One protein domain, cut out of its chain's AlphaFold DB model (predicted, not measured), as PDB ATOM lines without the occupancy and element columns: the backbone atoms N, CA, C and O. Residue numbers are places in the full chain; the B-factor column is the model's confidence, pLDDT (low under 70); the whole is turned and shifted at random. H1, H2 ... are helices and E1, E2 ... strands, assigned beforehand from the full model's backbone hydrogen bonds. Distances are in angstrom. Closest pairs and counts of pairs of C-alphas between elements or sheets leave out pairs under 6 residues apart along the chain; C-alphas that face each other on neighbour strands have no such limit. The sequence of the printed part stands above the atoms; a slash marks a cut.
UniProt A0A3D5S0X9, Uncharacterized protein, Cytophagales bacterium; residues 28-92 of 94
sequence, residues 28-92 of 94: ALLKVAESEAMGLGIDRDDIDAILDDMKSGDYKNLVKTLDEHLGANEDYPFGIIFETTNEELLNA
ATOM      1  N   ALA A  28      87.970 -55.765  -3.903       98.00
ATOM      2  CA  ALA A  28      87.988 -55.189  -5.239       98.00
ATOM      3  C   ALA A  28      86.649 -54.513  -5.556       98.00
ATOM      4  O   ALA A  28      86.660 -53.364  -5.987       98.00
ATOM      5  N   LEU A  29      85.524 -55.168  -5.246       98.19
ATOM      6  CA  LEU A  29      84.184 -54.615  -5.465       98.19
ATOM      7  C   LEU A  29      83.958 -53.298  -4.713       98.19
ATOM      8  O   LEU A  29      83.540 -52.321  -5.323       98.19
ATOM      9  N   LEU A  30      84.320 -53.225  -3.426       98.44
ATOM     10  CA  LEU A  30      84.224 -51.981  -2.645       98.44
ATOM     11  C   LEU A  30      85.042 -50.839  -3.264       98.44
ATOM     12  O   LEU A  30      84.611 -49.690  -3.284       98.44
ATOM     13  N   LYS A  31      86.227 -51.157  -3.788       98.00
ATOM     14  CA  LYS A  31      87.116 -50.164  -4.396       98.00
ATOM     15  C   LYS A  31      86.592 -49.669  -5.743       98.00
ATOM     16  O   LYS A  31      86.752 -48.495  -6.066       98.00
ATOM     17  N   VAL A  32      85.990 -50.565  -6.523       96.75
ATOM     18  CA  VAL A  32      85.328 -50.206  -7.781       96.75
ATOM     19  C   VAL A  32      84.106 -49.339  -7.500       96.75
ATOM     20  O   VAL A  32      83.986 -48.292  -8.119       96.75
ATOM     21  N   ALA A  33      83.279 -49.702  -6.516       97.38
ATOM     22  CA  ALA A  33      82.116 -48.918  -6.108       97.38
ATOM     23  C   ALA A  33      82.487 -47.478  -5.731       97.38
ATOM     24  O   ALA A  33      81.904 -46.525  -6.241       97.38
ATOM     25  N   GLU A  34      83.518 -47.315  -4.895       98.06
ATOM     26  CA  GLU A  34      84.030 -45.999  -4.511       98.06
ATOM     27  C   GLU A  34      84.502 -45.196  -5.736       98.06
ATOM     28  O   GLU A  34      84.146 -44.029  -5.887       98.06
ATOM     29  N   SER A  35      85.278 -45.820  -6.628       95.88
ATOM     30  CA  SER A  35      85.800 -45.158  -7.827       95.88
ATOM     31  C   SER A  35      84.698 -44.763  -8.812       95.88
ATOM     32  O   SER A  35      84.776 -43.688  -9.406       95.88
ATOM     33  N   GLU A  36      83.701 -45.624  -9.005       94.25
ATOM     34  CA  GLU A  36      82.580 -45.387  -9.912       94.25
ATOM     35  C   GLU A  36      81.704 -44.249  -9.377       94.25
ATOM     36  O   GLU A  36      81.464 -43.271 -10.080       94.25
ATOM     37  N   ALA A  37      81.335 -44.296  -8.093       94.88
ATOM     38  CA  ALA A  37      80.542 -43.250  -7.452       94.88
ATOM     39  C   ALA A  37      81.241 -41.876  -7.484       94.88
ATOM     40  O   ALA A  37      80.610 -40.862  -7.788       94.88
ATOM     41  N   MET A  38      82.563 -41.835  -7.261       94.62
ATOM     42  CA  MET A  38      83.358 -40.613  -7.455       94.62
ATOM     43  C   MET A  38      83.335 -40.128  -8.910       94.62
ATOM     44  O   MET A  38      83.239 -38.924  -9.149       94.62
ATOM     45  N   GLY A  39      83.424 -41.043  -9.880       90.56
ATOM     46  CA  GLY A  39      83.354 -40.729 -11.309       90.56
ATOM     47  C   GLY A  39      82.007 -40.132 -11.727       90.56
ATOM     48  O   GLY A  39      81.968 -39.254 -12.589       90.56
ATOM     49  N   LEU A  40      80.929 -40.549 -11.062       88.44
ATOM     50  CA  LEU A  40      79.578 -40.008 -11.225       88.44
ATOM     51  C   LEU A  40      79.347 -38.687 -10.472       88.44
ATOM     52  O   LEU A  40      78.309 -38.053 -10.656       88.44
ATOM     53  N   GLY A  41      80.310 -38.242  -9.659       92.56
ATOM     54  CA  GLY A  41      80.215 -37.003  -8.887       92.56
ATOM     55  C   GLY A  41      79.317 -37.101  -7.653       92.56
ATOM     56  O   GLY A  41      78.797 -36.077  -7.217       92.56
ATOM     57  N   ILE A  42      79.123 -38.307  -7.110       94.69
ATOM     58  CA  ILE A  42      78.383 -38.528  -5.862       94.69
ATOM     59  C   ILE A  42      79.179 -37.930  -4.693       94.69
ATOM     60  O   ILE A  42      80.405 -38.063  -4.626       94.69
ATOM     61  N   ASP A  43      78.486 -37.250  -3.779       97.88
ATOM     62  CA  ASP A  43      79.110 -36.618  -2.620       97.88
ATOM     63  C   ASP A  43      79.709 -37.653  -1.659       97.88
ATOM     64  O   ASP A  43      79.245 -38.789  -1.546       97.88
ATOM     65  N   ARG A  44      80.763 -37.259  -0.931       97.81
ATOM     66  CA  ARG A  44      81.530 -38.199  -0.097       97.81
ATOM     67  C   ARG A  44      80.677 -38.901   0.963       97.81
ATOM     68  O   ARG A  44      80.876 -40.093   1.176       97.81
ATOM     69  N   ASP A  45      79.751 -38.183   1.589       98.31
ATOM     70  CA  ASP A  45      78.876 -38.741   2.627       98.31
ATOM     71  C   ASP A  45      77.947 -39.828   2.052       98.31
ATOM     72  O   ASP A  45      77.736 -40.862   2.687       98.31
ATOM     73  N   ASP A  46      77.457 -39.637   0.824       98.31
ATOM     74  CA  ASP A  46      76.626 -40.620   0.122       98.31
ATOM     75  C   ASP A  46      77.459 -41.829  -0.332       98.31
ATOM     76  O   ASP A  46      77.010 -42.969  -0.214       98.31
ATOM     77  N   ILE A  47      78.705 -41.615  -0.777       98.44
ATOM     78  CA  ILE A  47      79.649 -42.709  -1.070       98.44
ATOM     79  C   ILE A  47      79.880 -43.563   0.179       98.44
ATOM     80  O   ILE A  47      79.831 -44.791   0.103       98.44
ATOM     81  N   ASP A  48      80.132 -42.936   1.329       98.56
ATOM     82  CA  ASP A  48      80.366 -43.667   2.573       98.56
ATOM     83  C   ASP A  48      79.111 -44.465   2.990       98.56
ATOM     84  O   ASP A  48      79.242 -45.620   3.404       98.56
ATOM     85  N   ALA A  49      77.904 -43.923   2.777       98.56
ATOM     86  CA  ALA A  49      76.646 -44.639   3.003       98.56
ATOM     87  C   ALA A  49      76.468 -45.858   2.074       98.56
ATOM     88  O   ALA A  49      76.108 -46.936   2.553       98.56
ATOM     89  N   ILE A  50      76.774 -45.722   0.776       98.31
ATOM     90  CA  ILE A  50      76.755 -46.833  -0.194       98.31
ATOM     91  C   ILE A  50      77.717 -47.940   0.249       98.31
ATOM     92  O   ILE A  50      77.358 -49.117   0.293       98.31
ATOM     93  N   LEU A  51      78.948 -47.574   0.617       98.62
ATOM     94  CA  LEU A  51      79.949 -48.544   1.052       98.62
ATOM     95  C   LEU A  51      79.532 -49.240   2.355       98.62
ATOM     96  O   LEU A  51      79.785 -50.435   2.517       98.62
ATOM     97  N   ASP A  52      78.926 -48.522   3.299       98.62
ATOM     98  CA  ASP A  52      78.406 -49.102   4.540       98.62
ATOM     99  C   ASP A  52      77.265 -50.095   4.284       98.62
ATOM    100  O   ASP A  52      77.268 -51.178   4.872       98.62
ATOM    101  N   ASP A  53      76.365 -49.788   3.349       98.56
ATOM    102  CA  ASP A  53      75.302 -50.698   2.913       98.56
ATOM    103  C   ASP A  53      75.870 -51.969   2.254       98.56
ATOM    104  O   ASP A  53      75.516 -53.095   2.617       98.56
ATOM    105  N   MET A  54      76.873 -51.812   1.388       98.19
ATOM    106  CA  MET A  54      77.663 -52.906   0.810       98.19
ATOM    107  C   MET A  54      78.308 -53.818   1.863       98.19
ATOM    108  O   MET A  54      78.340 -55.039   1.702       98.19
ATOM    109  N   LYS A  55      78.797 -53.249   2.971       98.38
ATOM    110  CA  LYS A  55      79.451 -53.985   4.070       98.38
ATOM    111  C   LYS A  55      78.469 -54.577   5.094       98.38
ATOM    112  O   LYS A  55      78.916 -55.256   6.018       98.38
ATOM    113  N   SER A  56      77.165 -54.324   4.973       98.12
ATOM    114  CA  SER A  56      76.175 -54.658   6.009       98.12
ATOM    115  C   SER A  56      75.806 -56.148   6.097       98.12
ATOM    116  O   SER A  56      75.163 -56.567   7.063       98.12
ATOM    117  N   GLY A  57      76.240 -56.960   5.130       96.50
ATOM    118  CA  GLY A  57      75.876 -58.370   5.025       96.50
ATOM    119  C   GLY A  57      76.997 -59.270   4.514       96.50
ATOM    120  O   GLY A  57      78.186 -59.010   4.704       96.50
ATOM    121  N   ASP A  58      76.601 -60.383   3.902       97.12
ATOM    122  CA  ASP A  58      77.521 -61.327   3.277       97.12
ATOM    123  C   ASP A  58      77.905 -60.896   1.850       97.12
ATOM    124  O   ASP A  58      77.579 -59.806   1.381       97.12
ATOM    125  N   TYR A  59      78.620 -61.767   1.141       96.50
ATOM    126  CA  TYR A  59      79.044 -61.491  -0.229       96.50
ATOM    127  C   TYR A  59      77.865 -61.313  -1.203       96.50
ATOM    128  O   TYR A  59      77.947 -60.512  -2.130       96.50
ATOM    129  N   LYS A  60      76.748 -62.018  -0.992       96.00
ATOM    130  CA  LYS A  60      75.558 -61.858  -1.832       96.00
ATOM    131  C   LYS A  60      74.929 -60.487  -1.615       96.00
ATOM    132  O   LYS A  60      74.581 -59.822  -2.586       96.00
ATOM    133  N   ASN A  61      74.828 -60.053  -0.357       96.62
ATOM    134  CA  ASN A  61      74.395 -58.700  -0.024       96.62
ATOM    135  C   ASN A  61      75.299 -57.650  -0.675       96.62
ATOM    136  O   ASN A  61      74.793 -56.728  -1.294       96.62
ATOM    137  N   LEU A  62      76.619 -57.835  -0.583       97.69
ATOM    138  CA  LEU A  62      77.609 -56.942  -1.181       97.69
ATOM    139  C   LEU A  62      77.394 -56.735  -2.689       97.69
ATOM    140  O   LEU A  62      77.446 -55.603  -3.156       97.69
ATOM    141  N   VAL A  63      77.181 -57.816  -3.444       97.06
ATOM    142  CA  VAL A  63      76.939 -57.737  -4.895       97.06
ATOM    143  C   VAL A  63      75.589 -57.080  -5.182       97.06
ATOM    144  O   VAL A  63      75.505 -56.218  -6.048       97.06
ATOM    145  N   LYS A  64      74.549 -57.449  -4.427       96.25
ATOM    146  CA  LYS A  64      73.192 -56.928  -4.615       96.25
ATOM    147  C   LYS A  64      73.102 -55.422  -4.372       96.25
ATOM    148  O   LYS A  64      72.553 -54.718  -5.206       96.25
ATOM    149  N   THR A  65      73.645 -54.919  -3.267       97.00
ATOM    150  CA  THR A  65      73.589 -53.478  -2.974       97.00
ATOM    151  C   THR A  65      74.492 -52.681  -3.911       97.00
ATOM    152  O   THR A  65      74.142 -51.572  -4.301       97.00
ATOM    153  N   LEU A  66      75.619 -53.249  -4.354       96.88
ATOM    154  CA  LEU A  66      76.432 -52.630  -5.400       96.88
ATOM    155  C   LEU A  66      75.645 -52.444  -6.708       96.88
ATOM    156  O   LEU A  66      75.694 -51.366  -7.297       96.88
ATOM    157  N   ASP A  67      74.926 -53.476  -7.146       95.81
ATOM    158  CA  ASP A  67      74.070 -53.418  -8.334       95.81
ATOM    159  C   ASP A  67      72.918 -52.412  -8.166       95.81
ATOM    160  O   ASP A  67      72.671 -51.593  -9.046       95.81
ATOM    161  N   GLU A  68      72.284 -52.371  -6.992       95.00
ATOM    162  CA  GLU A  68      71.215 -51.409  -6.693       95.00
ATOM    163  C   GLU A  68      71.681 -49.946  -6.747       95.00
ATOM    164  O   GLU A  68      70.941 -49.085  -7.228       95.00
ATOM    165  N   HIS A  69      72.892 -49.648  -6.262       95.31
ATOM    166  CA  HIS A  69      73.409 -48.274  -6.216       95.31
ATOM    167  C   HIS A  69      74.082 -47.840  -7.520       95.31
ATOM    168  O   HIS A  69      73.985 -46.673  -7.898       95.31
ATOM    169  N   LEU A  70      74.814 -48.744  -8.176       95.00
ATOM    170  CA  LEU A  70      75.745 -48.399  -9.257       95.00
ATOM    171  C   LEU A  70      75.624 -49.309 -10.484       95.00
ATOM    172  O   LEU A  70      76.374 -49.122 -11.441       95.00
ATOM    173  N   GLY A  71      74.714 -50.281 -10.485       93.88
ATOM    174  CA  GLY A  71      74.450 -51.153 -11.625       93.88
ATOM    175  C   GLY A  71      73.862 -50.392 -12.813       93.88
ATOM    176  O   GLY A  71      73.106 -49.426 -12.673       93.88
ATOM    177  N   ALA A  72      74.230 -50.814 -14.018       91.56
ATOM    178  CA  ALA A  72      73.608 -50.325 -15.237       91.56
ATOM    179  C   ALA A  72      72.187 -50.890 -15.362       91.56
ATOM    180  O   ALA A  72      71.969 -52.087 -15.197       91.56
ATOM    181  N   ASN A  73      71.226 -50.044 -15.722       87.81
ATOM    182  CA  ASN A  73      69.842 -50.454 -15.957       87.81
ATOM    183  C   ASN A  73      69.245 -49.736 -17.181       87.81
ATOM    184  O   ASN A  73      69.916 -48.932 -17.831       87.81
ATOM    185  N   GLU A  74      67.992 -50.054 -17.526       86.12
ATOM    186  CA  GLU A  74      67.321 -49.508 -18.717       86.12
ATOM    187  C   GLU A  74      67.213 -47.973 -18.695       86.12
ATOM    188  O   GLU A  74      67.344 -47.335 -19.741       86.12
ATOM    189  N   ASP A  75      67.023 -47.382 -17.513       83.00
ATOM    190  CA  ASP A  75      66.898 -45.934 -17.329       83.00
ATOM    191  C   ASP A  75      68.268 -45.239 -17.211       83.00
ATOM    192  O   ASP A  75      68.423 -44.073 -17.586       83.00
ATOM    193  N   TYR A  76      69.278 -45.959 -16.715       79.75
ATOM    194  CA  TYR A  76      70.638 -45.479 -16.513       79.75
ATOM    195  C   TYR A  76      71.671 -46.474 -17.067       79.75
ATOM    196  O   TYR A  76      72.270 -47.259 -16.325       79.75
ATOM    197  N   PRO A  77      71.941 -46.435 -18.384       83.25
ATOM    198  CA  PRO A  77      72.772 -47.435 -19.046       83.25
ATOM    199  C   PRO A  77      74.277 -47.218 -18.833       83.25
ATOM    200  O   PRO A  77      75.067 -47.825 -19.541       83.25
ATOM    201  N   PHE A  78      74.700 -46.348 -17.908       82.25
ATOM    202  CA  PHE A  78      76.102 -45.943 -17.728       82.25
ATOM    203  C   PHE A  78      76.750 -46.469 -16.434       82.25
ATOM    204  O   PHE A  78      77.831 -46.013 -16.088       82.25
ATOM    205  N   GLY A  79      76.113 -47.412 -15.732       89.19
ATOM    206  CA  GLY A  79      76.644 -48.026 -14.507       89.19
ATOM    207  C   GLY A  79      77.548 -49.248 -14.733       89.19
ATOM    208  O   GLY A  79      78.082 -49.475 -15.824       89.19
ATOM    209  N   ILE A  80      77.686 -50.064 -13.693       93.56
ATOM    210  CA  ILE A  80      78.457 -51.311 -13.667       93.56
ATOM    211  C   ILE A  80      77.625 -52.457 -14.258       93.56
ATOM    212  O   ILE A  80      76.433 -52.574 -13.989       93.56
ATOM    213  N   ILE A  81      78.250 -53.325 -15.050       93.44
ATOM    214  CA  ILE A  81      77.653 -54.574 -15.538       93.44
ATOM    215  C   ILE A  81      78.390 -55.744 -14.886       93.44
ATOM    216  O   ILE A  81      79.620 -55.810 -14.942       93.44
ATOM    217  N   PHE A  82      77.646 -56.677 -14.295       94.81
ATOM    218  CA  PHE A  82      78.199 -57.860 -13.637       94.81
ATOM    219  C   PHE A  82      78.068 -59.098 -14.522       94.81
ATOM    220  O   PHE A  82      76.995 -59.400 -15.039       94.81
ATOM    221  N   GLU A  83      79.158 -59.847 -14.650       95.31
ATOM    222  CA  GLU A  83      79.197 -61.145 -15.316       95.31
ATOM    223  C   GLU A  83      79.545 -62.226 -14.289       95.31
ATOM    224  O   GLU A  83      80.430 -62.049 -13.453       95.31
ATOM    225  N   THR A  84      78.833 -63.351 -14.322       96.19
ATOM    226  CA  THR A  84      79.111 -64.504 -13.460       96.19
ATOM    227  C   THR A  84      78.466 -65.764 -14.024       96.19
ATOM    228  O   THR A  84      77.441 -65.717 -14.706       96.19
ATOM    229  N   THR A  85      79.055 -66.908 -13.709       96.50
ATOM    230  CA  THR A  85      78.487 -68.244 -13.905       96.50
ATOM    231  C   THR A  85      77.759 -68.754 -12.659       96.50
ATOM    232  O   THR A  85      77.141 -69.817 -12.698       96.50
ATOM    233  N   ASN A  86      77.800 -68.010 -11.548       94.19
ATOM    234  CA  ASN A  86      77.130 -68.367 -10.306       94.19
ATOM    235  C   ASN A  86      75.611 -68.147 -10.409       94.19
ATOM    236  O   ASN A  86      75.115 -67.022 -10.323       94.19
ATOM    237  N   GLU A  87      74.863 -69.247 -10.524       93.69
ATOM    238  CA  GLU A  87      73.397 -69.237 -10.608       93.69
ATOM    239  C   GLU A  87      72.716 -68.551  -9.416       93.69
ATOM    240  O   GLU A  87      71.642 -67.974  -9.575       93.69
ATOM    241  N   GLU A  88      73.304 -68.576  -8.217       91.00
ATOM    242  CA  GLU A  88      72.707 -67.896  -7.067       91.00
ATOM    243  C   GLU A  88      72.729 -66.375  -7.241       91.00
ATOM    244  O   GLU A  88      71.750 -65.714  -6.897       91.00
ATOM    245  N   LEU A  89      73.821 -65.829  -7.783       91.56
ATOM    246  CA  LEU A  89      73.971 -64.392  -8.011       91.56
ATOM    247  C   LEU A  89      73.109 -63.927  -9.185       91.56
ATOM    248  O   LEU A  89      72.424 -62.920  -9.054       91.56
ATOM    249  N   LEU A  90      73.039 -64.713 -10.265       89.19
ATOM    250  CA  LEU A  90      72.159 -64.430 -11.408       89.19
ATOM    251  C   LEU A  90      70.679 -64.317 -11.009       89.19
ATOM    252  O   LEU A  90      69.937 -63.539 -11.595       89.19
ATOM    253  N   ASN A  91      70.248 -65.090 -10.009       81.94
ATOM    254  CA  ASN A  91      68.876 -65.055  -9.495       81.94
ATOM    255  C   ASN A  91      68.669 -64.030  -8.365       81.94
ATOM    256  O   ASN A  91      67.554 -63.896  -7.862       81.94
ATOM    257  N   ALA A  92      69.735 -63.373  -7.899       71.69
ATOM    258  CA  ALA A  92      69.691 -62.420  -6.792       71.69
ATOM    259  C   ALA A  92      69.577 -60.961  -7.250       71.69
ATOM    260  O   ALA A  92      69.129 -60.128  -6.463       71.69
TER     261      ALA A  92
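Overview. This is residues 28 to 92 of the 94 residues of an uncharacterized protein of Cytophagales bacterium (UniProt A0A3D5S0X9). Three helices, H1, H2 and H3, pack together as a small up-and-down bundle, each touching the other two. After H3 the chain loops round and folds back as a tail, with strand E1 running back past H3 and the short helix H4 near the beginning of H3. The 65 printed residues hold four named helices and one named strand, in the order H1 H2 H3 E1 H4: mostly helix. The whole is compact, with a radius of gyration of the C-alphas of 11.7 A and spans of 34 by 27 by 18 A.

Arrangement. Begin with H3, residues 59 to 70, and H1, residues 28 to 39: they touch at the C-alphas of Ala 33 and Leu 66, 6.8 A apart, and run the same way at a shallow tilt of 11 degrees. H2, residues 44 to 54, forms helical hairpins with both. It touches H1 closest at the C-alphas of Ala 37 and Ile 47, 6.5 A apart, opposite ways at a shallow tilt of 29 degrees. It touches H3 at the C-alphas of Met 54 and Leu 62, 4.5 A apart, opposite ways at 34.8 degrees, only just shallow. E1, residues 80 to 83, pairs with no named strand; its closest C-alpha to H3 is that of Ile 80, 5.9 A from Leu 70's. H4, residues 87 to 90, is close to H3 but not clearly touching, with the C-alphas of Lys 60 and Leu 89 6.9 A apart. Every O i to N i+4 pair is within hydrogen-bond range in H1, H2 and H3; H4 is too short for one, and its single O i to N i+3 pair is out of range.

Along the chain. Find C-alpha 28 at (87.988, -55.189, -5.239), where H1 begins its 16.4 A. H2 measures 15.2 A, and H3 runs 16.2 A to C-alpha 70 at (75.745, -48.399, -9.257). H4 ends at C-alpha 90, (72.159, -64.430, -11.408).

Size, cuts and confidence. The C-alphas of Asp 43 and Glu 87 are the farthest apart, 34.1 A. The printed part has no cut and no long link, and no printed residue is under 70 in pLDDT.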